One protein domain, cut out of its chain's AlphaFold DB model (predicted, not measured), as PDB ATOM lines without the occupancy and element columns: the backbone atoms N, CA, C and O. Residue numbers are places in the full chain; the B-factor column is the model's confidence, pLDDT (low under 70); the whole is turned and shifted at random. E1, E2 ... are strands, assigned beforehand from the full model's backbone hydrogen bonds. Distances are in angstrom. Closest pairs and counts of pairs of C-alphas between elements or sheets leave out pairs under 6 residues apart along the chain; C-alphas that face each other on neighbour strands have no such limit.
ATOM      1  N   PRO A  63     -10.148 -31.135   0.522       91.44
ATOM      2  CA  PRO A  63     -10.879 -29.946   0.080       91.44
ATOM      3  C   PRO A  63     -10.921 -29.750  -1.448       91.44
ATOM      4  O   PRO A  63     -11.495 -28.757  -1.888       91.44
ATOM      5  N   ILE A  64     -10.312 -30.637  -2.247       91.06
ATOM      6  CA  ILE A  64     -10.208 -30.470  -3.708       91.06
ATOM      7  C   ILE A  64     -11.594 -30.544  -4.351       91.06
ATOM      8  O   ILE A  64     -11.990 -29.636  -5.083       91.06
ATOM      9  N   LEU A  65     -12.354 -31.590  -4.021       92.06
ATOM     10  CA  LEU A  65     -13.756 -31.719  -4.394       92.06
ATOM     11  C   LEU A  65     -14.632 -31.395  -3.180       92.06
ATOM     12  O   LEU A  65     -14.570 -32.066  -2.149       92.06
ATOM     13  N   ASN A  66     -15.434 -30.337  -3.290       90.62
ATOM     14  CA  ASN A  66     -16.240 -29.802  -2.187       90.62
ATOM     15  C   ASN A  66     -17.681 -30.347  -2.147       90.62
ATOM     16  O   ASN A  66     -18.347 -30.219  -1.120       90.62
ATOM     17  N   GLN A  67     -18.157 -30.960  -3.232       91.75
ATOM     18  CA  GLN A  67     -19.459 -31.620  -3.341       91.75
ATOM     19  C   GLN A  67     -19.344 -32.855  -4.237       91.75
ATOM     20  O   GLN A  67     -18.636 -32.838  -5.240       91.75
ATOM     21  N   GLY A  68     -20.050 -33.924  -3.882       93.38
ATOM     22  CA  GLY A  68     -19.956 -35.215  -4.555       93.38
ATOM     23  C   GLY A  68     -18.649 -35.959  -4.279       93.38
ATOM     24  O   GLY A  68     -18.247 -36.797  -5.080       93.38
ATOM     25  N   TYR A  69     -17.953 -35.645  -3.187       95.62
ATOM     26  CA  TYR A  69     -16.658 -36.254  -2.886       95.62
ATOM     27  C   TYR A  69     -16.799 -37.688  -2.369       95.62
ATOM     28  O   TYR A  69     -17.824 -38.065  -1.802       95.62
ATOM     29  N   LEU A  70     -15.756 -38.502  -2.536       95.69
ATOM     30  CA  LEU A  70     -15.759 -39.906  -2.131       95.69
ATOM     31  C   LEU A  70     -16.097 -40.075  -0.646       95.69
ATOM     32  O   LEU A  70     -15.456 -39.494   0.230       95.69
ATOM     33  N   GLY A  71     -17.111 -40.896  -0.373       94.19
ATOM     34  CA  GLY A  71     -17.617 -41.152   0.975       94.19
ATOM     35  C   GLY A  71     -18.614 -40.112   1.498       94.19
ATOM     36  O   GLY A  71     -19.156 -40.307   2.585       94.19
ATOM     37  N   GLN A  72     -18.909 -39.041   0.751       96.19
ATOM     38  CA  GLN A  72     -19.994 -38.125   1.102       96.19
ATOM     39  C   GLN A  72     -21.333 -38.872   1.066       96.19
ATOM     40  O   GLN A  72     -21.647 -39.524   0.069       96.19
ATOM     41  N   VAL A  73     -22.130 -38.765   2.133       96.81
ATOM     42  CA  VAL A  73     -23.511 -39.274   2.142       96.81
ATOM     43  C   VAL A  73     -24.364 -38.512   1.132       96.81
ATOM     44  O   VAL A  73     -24.186 -37.309   0.945       96.81
ATOM     45  N   CYS A  74     -25.276 -39.217   0.478       96.12
ATOM     46  CA  CYS A  74     -26.146 -38.651  -0.542       96.12
ATOM     47  C   CYS A  74     -27.505 -39.350  -0.553       96.12
ATOM     48  O   CYS A  74     -27.636 -40.488  -0.089       96.12
ATOM     49  N   ALA A  75     -28.504 -38.674  -1.107       96.00
ATOM     50  CA  ALA A  75     -29.831 -39.212  -1.344       96.00
ATOM     51  C   ALA A  75     -30.175 -39.209  -2.838       96.00
ATOM     52  O   ALA A  75     -29.696 -38.383  -3.619       96.00
ATOM     53  N   SER A  76     -31.054 -40.128  -3.249       94.75
ATOM     54  CA  SER A  76     -31.510 -40.239  -4.642       94.75
ATOM     55  C   SER A  76     -32.131 -38.955  -5.186       94.75
ATOM     56  O   SER A  76     -32.174 -38.767  -6.395       94.75
ATOM     57  N   ASP A  77     -32.650 -38.093  -4.320       94.19
ATOM     58  CA  ASP A  77     -33.398 -36.894  -4.681       94.19
ATOM     59  C   ASP A  77     -32.692 -35.596  -4.282       94.19
ATOM     60  O   ASP A  77     -33.324 -34.541  -4.322       94.19
ATOM     61  N   ASP A  78     -31.401 -35.625  -3.924       92.94
ATOM     62  CA  ASP A  78     -30.647 -34.440  -3.481       92.94
ATOM     63  C   ASP A  78     -30.829 -33.244  -4.433       92.94
ATOM     64  O   ASP A  78     -31.070 -32.125  -3.977       92.94
ATOM     65  N   ASN A  79     -30.863 -33.505  -5.745       89.75
ATOM     66  CA  ASN A  79     -31.041 -32.503  -6.800       89.75
ATOM     67  C   ASN A  79     -32.392 -32.597  -7.536       89.75
ATOM     68  O   ASN A  79     -32.526 -32.072  -8.641       89.75
ATOM     69  N   VAL A  80     -33.390 -33.265  -6.949       89.06
ATOM     70  CA  VAL A  80     -34.727 -33.433  -7.541       89.06
ATOM     71  C   VAL A  80     -35.757 -32.602  -6.782       89.06
ATOM     72  O   VAL A  80     -35.693 -32.436  -5.562       89.06
ATOM     73  N   THR A  81     -36.710 -32.039  -7.522       84.06
ATOM     74  CA  THR A  81     -37.924 -31.424  -6.981       84.06
ATOM     75  C   THR A  81     -39.115 -31.836  -7.858       84.06
ATOM     76  O   THR A  81     -39.028 -31.662  -9.075       84.06
ATOM     77  N   PRO A  82     -40.216 -32.352  -7.279       83.12
ATOM     78  CA  PRO A  82     -40.407 -32.636  -5.852       83.12
ATOM     79  C   PRO A  82     -39.456 -33.731  -5.338       83.12
ATOM     80  O   PRO A  82     -38.911 -34.514  -6.113       83.12
ATOM     81  N   LYS A  83     -39.206 -33.731  -4.025       88.00
ATOM     82  CA  LYS A  83     -38.407 -34.771  -3.361       88.00
ATOM     83  C   LYS A  83     -39.107 -36.128  -3.490       88.00
ATOM     84  O   LYS A  83     -40.320 -36.176  -3.660       88.00
ATOM     85  N   HIS A  84     -38.353 -37.223  -3.413       88.06
ATOM     86  CA  HIS A  84     -38.897 -38.579  -3.571       88.06
ATOM     87  C   HIS A  84     -39.654 -39.070  -2.328       88.06
ATOM     88  O   HIS A  84     -40.261 -40.135  -2.385       88.06
ATOM     89  N   GLY A  85     -39.602 -38.333  -1.212       88.31
ATOM     90  CA  GLY A  85     -40.348 -38.662   0.002       88.31
ATOM     91  C   GLY A  85     -40.038 -40.075   0.496       88.31
ATOM     92  O   GLY A  85     -38.873 -40.431   0.681       88.31
ATOM     93  N   LEU A  86     -41.079 -40.889   0.662       90.69
ATOM     94  CA  LEU A  86     -40.983 -42.278   1.124       90.69
ATOM     95  C   LEU A  86     -40.168 -43.191   0.198       90.69
ATOM     96  O   LEU A  86     -39.697 -44.248   0.612       90.69
ATOM     97  N   CYS A  87     -39.964 -42.768  -1.044       91.75
ATOM     98  CA  CYS A  87     -39.317 -43.537  -2.102       91.75
ATOM     99  C   CYS A  87     -37.846 -43.142  -2.286       91.75
ATOM    100  O   CYS A  87     -37.187 -43.565  -3.242       91.75
ATOM    101  N   GLN A  88     -37.335 -42.297  -1.387       93.06
ATOM    102  CA  GLN A  88     -35.949 -41.865  -1.355       93.06
ATOM    103  C   GLN A  88     -35.013 -43.036  -1.025       93.06
ATOM    104  O   GLN A  88     -35.239 -43.813  -0.099       93.06
ATOM    105  N   GLN A  89     -33.905 -43.124  -1.759       93.06
ATOM    106  CA  GLN A  89     -32.767 -43.979  -1.422       93.06
ATOM    107  C   GLN A  89     -31.676 -43.152  -0.766       93.06
ATOM    108  O   GLN A  89     -31.474 -41.992  -1.121       93.06
ATOM    109  N   THR A  90     -30.907 -43.783   0.115       94.06
ATOM    110  CA  THR A  90     -29.674 -43.212   0.658       94.06
ATOM    111  C   THR A  90     -28.464 -43.998   0.168       94.06
ATOM    112  O   THR A  90     -28.537 -45.194  -0.132       94.06
ATOM    113  N   GLY A  91     -27.339 -43.309   0.046       95.75
ATOM    114  CA  GLY A  91     -26.097 -43.880  -0.440       95.75
ATOM    115  C   GLY A  91     -24.896 -43.016  -0.095       95.75
ATOM    116  O   GLY A  91     -24.951 -42.123   0.751       95.75
ATOM    117  N   THR A  92     -23.792 -43.300  -0.773       97.00
ATOM    118  CA  THR A  92     -22.550 -42.533  -0.670       97.00
ATOM    119  C   THR A  92     -21.983 -42.287  -2.056       97.00
ATOM    120  O   THR A  92     -22.082 -43.159  -2.922       97.00
ATOM    121  N   TYR A  93     -21.330 -41.148  -2.256       96.69
ATOM    122  CA  TYR A  93     -20.578 -40.897  -3.476       96.69
ATOM    123  C   TYR A  93     -19.389 -41.859  -3.595       96.69
ATOM    124  O   TYR A  93     -18.564 -41.978  -2.686       96.69
ATOM    125  N   LYS A  94     -19.327 -42.552  -4.732       95.75
ATOM    126  CA  LYS A  94     -18.260 -43.480  -5.140       95.75
ATOM    127  C   LYS A  94     -17.835 -43.148  -6.571       95.75
ATOM    128  O   LYS A  94     -18.570 -42.452  -7.272       95.75
ATOM    129  N   CYS A  95     -16.688 -43.649  -7.022       95.25
ATOM    130  CA  CYS A  95     -16.287 -43.507  -8.422       95.25
ATOM    131  C   CYS A  95     -17.334 -44.150  -9.346       95.25
ATOM    132  O   CYS A  95     -17.730 -45.302  -9.156       95.25
ATOM    133  N   ALA A  96     -17.814 -43.381 -10.321       93.50
ATOM    134  CA  ALA A  96     -18.708 -43.843 -11.384       93.50
ATOM    135  C   ALA A  96     -17.918 -44.139 -12.661       93.50
ATOM    136  O   ALA A  96     -18.178 -45.116 -13.358       93.50
ATOM    137  N   THR A  97     -16.950 -43.273 -12.954       93.25
ATOM    138  CA  THR A  97     -15.957 -43.443 -14.013       93.25
ATOM    139  C   THR A  97     -14.596 -43.026 -13.463       93.25
ATOM    140  O   THR A  97     -14.525 -42.485 -12.362       93.25
ATOM    141  N   THR A  98     -13.529 -43.179 -14.248       92.06
ATOM    142  CA  THR A  98     -12.193 -42.690 -13.876       92.06
ATOM    143  C   THR A  98     -12.124 -41.170 -13.716       92.06
ATOM    144  O   THR A  98     -11.119 -40.659 -13.241       92.06
ATOM    145  N   SER A  99     -13.154 -40.415 -14.107       92.69
ATOM    146  CA  SER A  99     -13.148 -38.956 -13.993       92.69
ATOM    147  C   SER A  99     -14.295 -38.373 -13.171       92.69
ATOM    148  O   SER A  99     -14.306 -37.163 -12.931       92.69
ATOM    149  N   THR A 100     -15.251 -39.191 -12.721       93.00
ATOM    150  CA  THR A 100     -16.468 -38.716 -12.050       93.00
ATOM    151  C   THR A 100     -16.898 -39.612 -10.896       93.00
ATOM    152  O   THR A 100     -16.768 -40.836 -10.944       93.00
ATOM    153  N   THR A 101     -17.505 -39.002  -9.881       95.56
ATOM    154  CA  THR A 101     -18.217 -39.696  -8.805       95.56
ATOM    155  C   THR A 101     -19.724 -39.718  -9.072       95.56
ATOM    156  O   THR A 101     -20.268 -38.856  -9.765       95.56
ATOM    157  N   SER A 102     -20.428 -40.704  -8.519       95.19
ATOM    158  CA  SER A 102     -21.893 -40.750  -8.502       95.19
ATOM    159  C   SER A 102     -22.410 -41.217  -7.146       95.19
ATOM    160  O   SER A 102     -21.732 -41.952  -6.426       95.19
ATOM    161  N   CYS A 103     -23.624 -40.787  -6.794       96.94
ATOM    162  CA  CYS A 103     -24.316 -41.271  -5.607       96.94
ATOM    163  C   CYS A 103     -24.729 -42.731  -5.819       96.94
ATOM    164  O   CYS A 103     -25.544 -43.019  -6.702       96.94
ATOM    165  N   GLN A 104     -24.161 -43.644  -5.031       96.69
ATOM    166  CA  GLN A 104     -24.375 -45.082  -5.173       96.69
ATOM    167  C   GLN A 104     -24.822 -45.722  -3.860       96.69
ATOM    168  O   GLN A 104     -24.385 -45.329  -2.776       96.69
ATOM    169  N   ASN A 105     -25.652 -46.759  -3.956       93.88
ATOM    170  CA  ASN A 105     -26.043 -47.563  -2.800       93.88
ATOM    171  C   ASN A 105     -24.918 -48.526  -2.354       93.88
ATOM    172  O   ASN A 105     -23.803 -48.558  -2.901       93.88
ATOM    173  N   ALA A 106     -25.206 -49.345  -1.338       90.94
ATOM    174  CA  ALA A 106     -24.263 -50.339  -0.821       90.94
ATOM    175  C   ALA A 106     -23.798 -51.343  -1.894       90.94
ATOM    176  O   ALA A 106     -22.630 -51.723  -1.893       90.94
ATOM    177  N   ALA A 107     -24.668 -51.694  -2.847       90.69
ATOM    178  CA  ALA A 107     -24.378 -52.611  -3.950       90.69
ATOM    179  C   ALA A 107     -23.612 -51.965  -5.126       90.69
ATOM    180  O   ALA A 107     -23.331 -52.646  -6.107       90.69
ATOM    181  N   GLY A 108     -23.273 -50.671  -5.053       91.19
ATOM    182  CA  GLY A 108     -22.559 -49.957  -6.124       91.19
ATOM    183  C   GLY A 108     -23.451 -49.521  -7.291       91.19
ATOM    184  O   GLY A 108     -22.958 -49.134  -8.345       91.19
ATOM    185  N   VAL A 109     -24.774 -49.569  -7.122       93.12
ATOM    186  CA  VAL A 109     -25.727 -49.098  -8.134       93.12
ATOM    187  C   VAL A 109     -25.929 -47.598  -7.961       93.12
ATOM    188  O   VAL A 109     -26.128 -47.133  -6.839       93.12
ATOM    189  N   THR A 110     -25.890 -46.839  -9.060       95.38
ATOM    190  CA  THR A 110     -26.176 -45.396  -9.039       95.38
ATOM    191  C   THR A 110     -27.653 -45.158  -8.735       95.38
ATOM    192  O   THR A 110     -28.518 -45.737  -9.387       95.38
ATOM    193  N   ILE A 111     -27.932 -44.296  -7.756       95.06
ATOM    194  CA  ILE A 111     -29.290 -44.029  -7.252       95.06
ATOM    195  C   ILE A 111     -29.771 -42.594  -7.495       95.06
ATOM    196  O   ILE A 111     -30.912 -42.269  -7.180       95.06
ATOM    197  N   ALA A 112     -28.925 -41.720  -8.046       94.19
ATOM    198  CA  ALA A 112     -29.307 -40.341  -8.342       94.19
ATOM    199  C   ALA A 112     -30.499 -40.295  -9.316       94.19
ATOM    200  O   ALA A 112     -30.453 -40.891 -10.390       94.19
ATOM    201  N   ASN A 113     -31.546 -39.566  -8.936       92.00
ATOM    202  CA  ASN A 113     -32.829 -39.437  -9.629       92.00
ATOM    203  C   ASN A 113     -33.617 -40.754  -9.780       92.00
ATOM    204  O   ASN A 113     -34.530 -40.829 -10.601       92.00
ATOM    205  N   VAL A 114     -33.295 -41.790  -8.998       91.94
ATOM    206  CA  VAL A 114     -33.989 -43.087  -9.033       91.94
ATOM    207  C   VAL A 114     -34.855 -43.247  -7.783       91.94
ATOM    208  O   VAL A 114     -34.334 -43.338  -6.670       91.94
ATOM    209  N   LYS A 115     -36.178 -43.316  -7.959       90.62
ATOM    210  CA  LYS A 115     -37.118 -43.678  -6.886       90.62
ATOM    211  C   LYS A 115     -37.055 -45.181  -6.604       90.62
ATOM    212  O   LYS A 115     -36.928 -45.972  -7.540       90.62
ATOM    213  N   LEU A 116     -37.177 -45.582  -5.338       91.44
ATOM    214  CA  LEU A 116     -37.532 -46.970  -5.040       91.44
ATOM    215  C   LEU A 116     -38.949 -47.240  -5.538       91.44
ATOM    216  O   LEU A 116     -39.814 -46.384  -5.361       91.44
TER     217      LEU A 116
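What this domain is: This is residues 63 to 116 of the 398 residues of an uncharacterized protein of Deltaproteobacteria bacterium HGW-Deltaproteobacteria-20 (UniProt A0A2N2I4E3). There is little regular structure: a small antiparallel sheet in which the bent strand E2 runs between the shorter E1 and E3, with long loops at residues 76 to 89 and 105 to 116. The 54 printed residues include three named strands, in the order E1, E2, E3 along the chain and across the sheet, and no named helix. The class is all strand, with 16 residues in named elements. The whole is compact, with a radius of gyration of the C-alphas of 11.0 A and spans of 32 by 22 by 14 A.

How they stand to each other: E1, residues 73 to 75, and E2, residues 90 to 97, form an antiparallel hairpin, with N 74 and O 91 within hydrogen-bond range at 2.9 A. E2 bends by 55 degrees at residue 93. E2 and E3, residues 100 to 104, form an antiparallel hairpin at 150 degrees, with N 102 and O 94 within range at 2.8 A. E1, E2 and E3 make a meander, each strand the antiparallel neighbour of the one before.

Where its parts are: E1 begins at C-alpha 73 (-23.511, -39.274, 2.142). E2 is 20.1 A long and E3 12.3 A, ending at C-alpha 104 (-24.375, -45.082, -5.173).

The domain as a whole: The C-alphas farthest apart, of Ile 64 and Leu 86, are 33.3 A apart. The printed part has no cut. The link from E1 to E2 is long. No printed residue is under 70 in pLDDT.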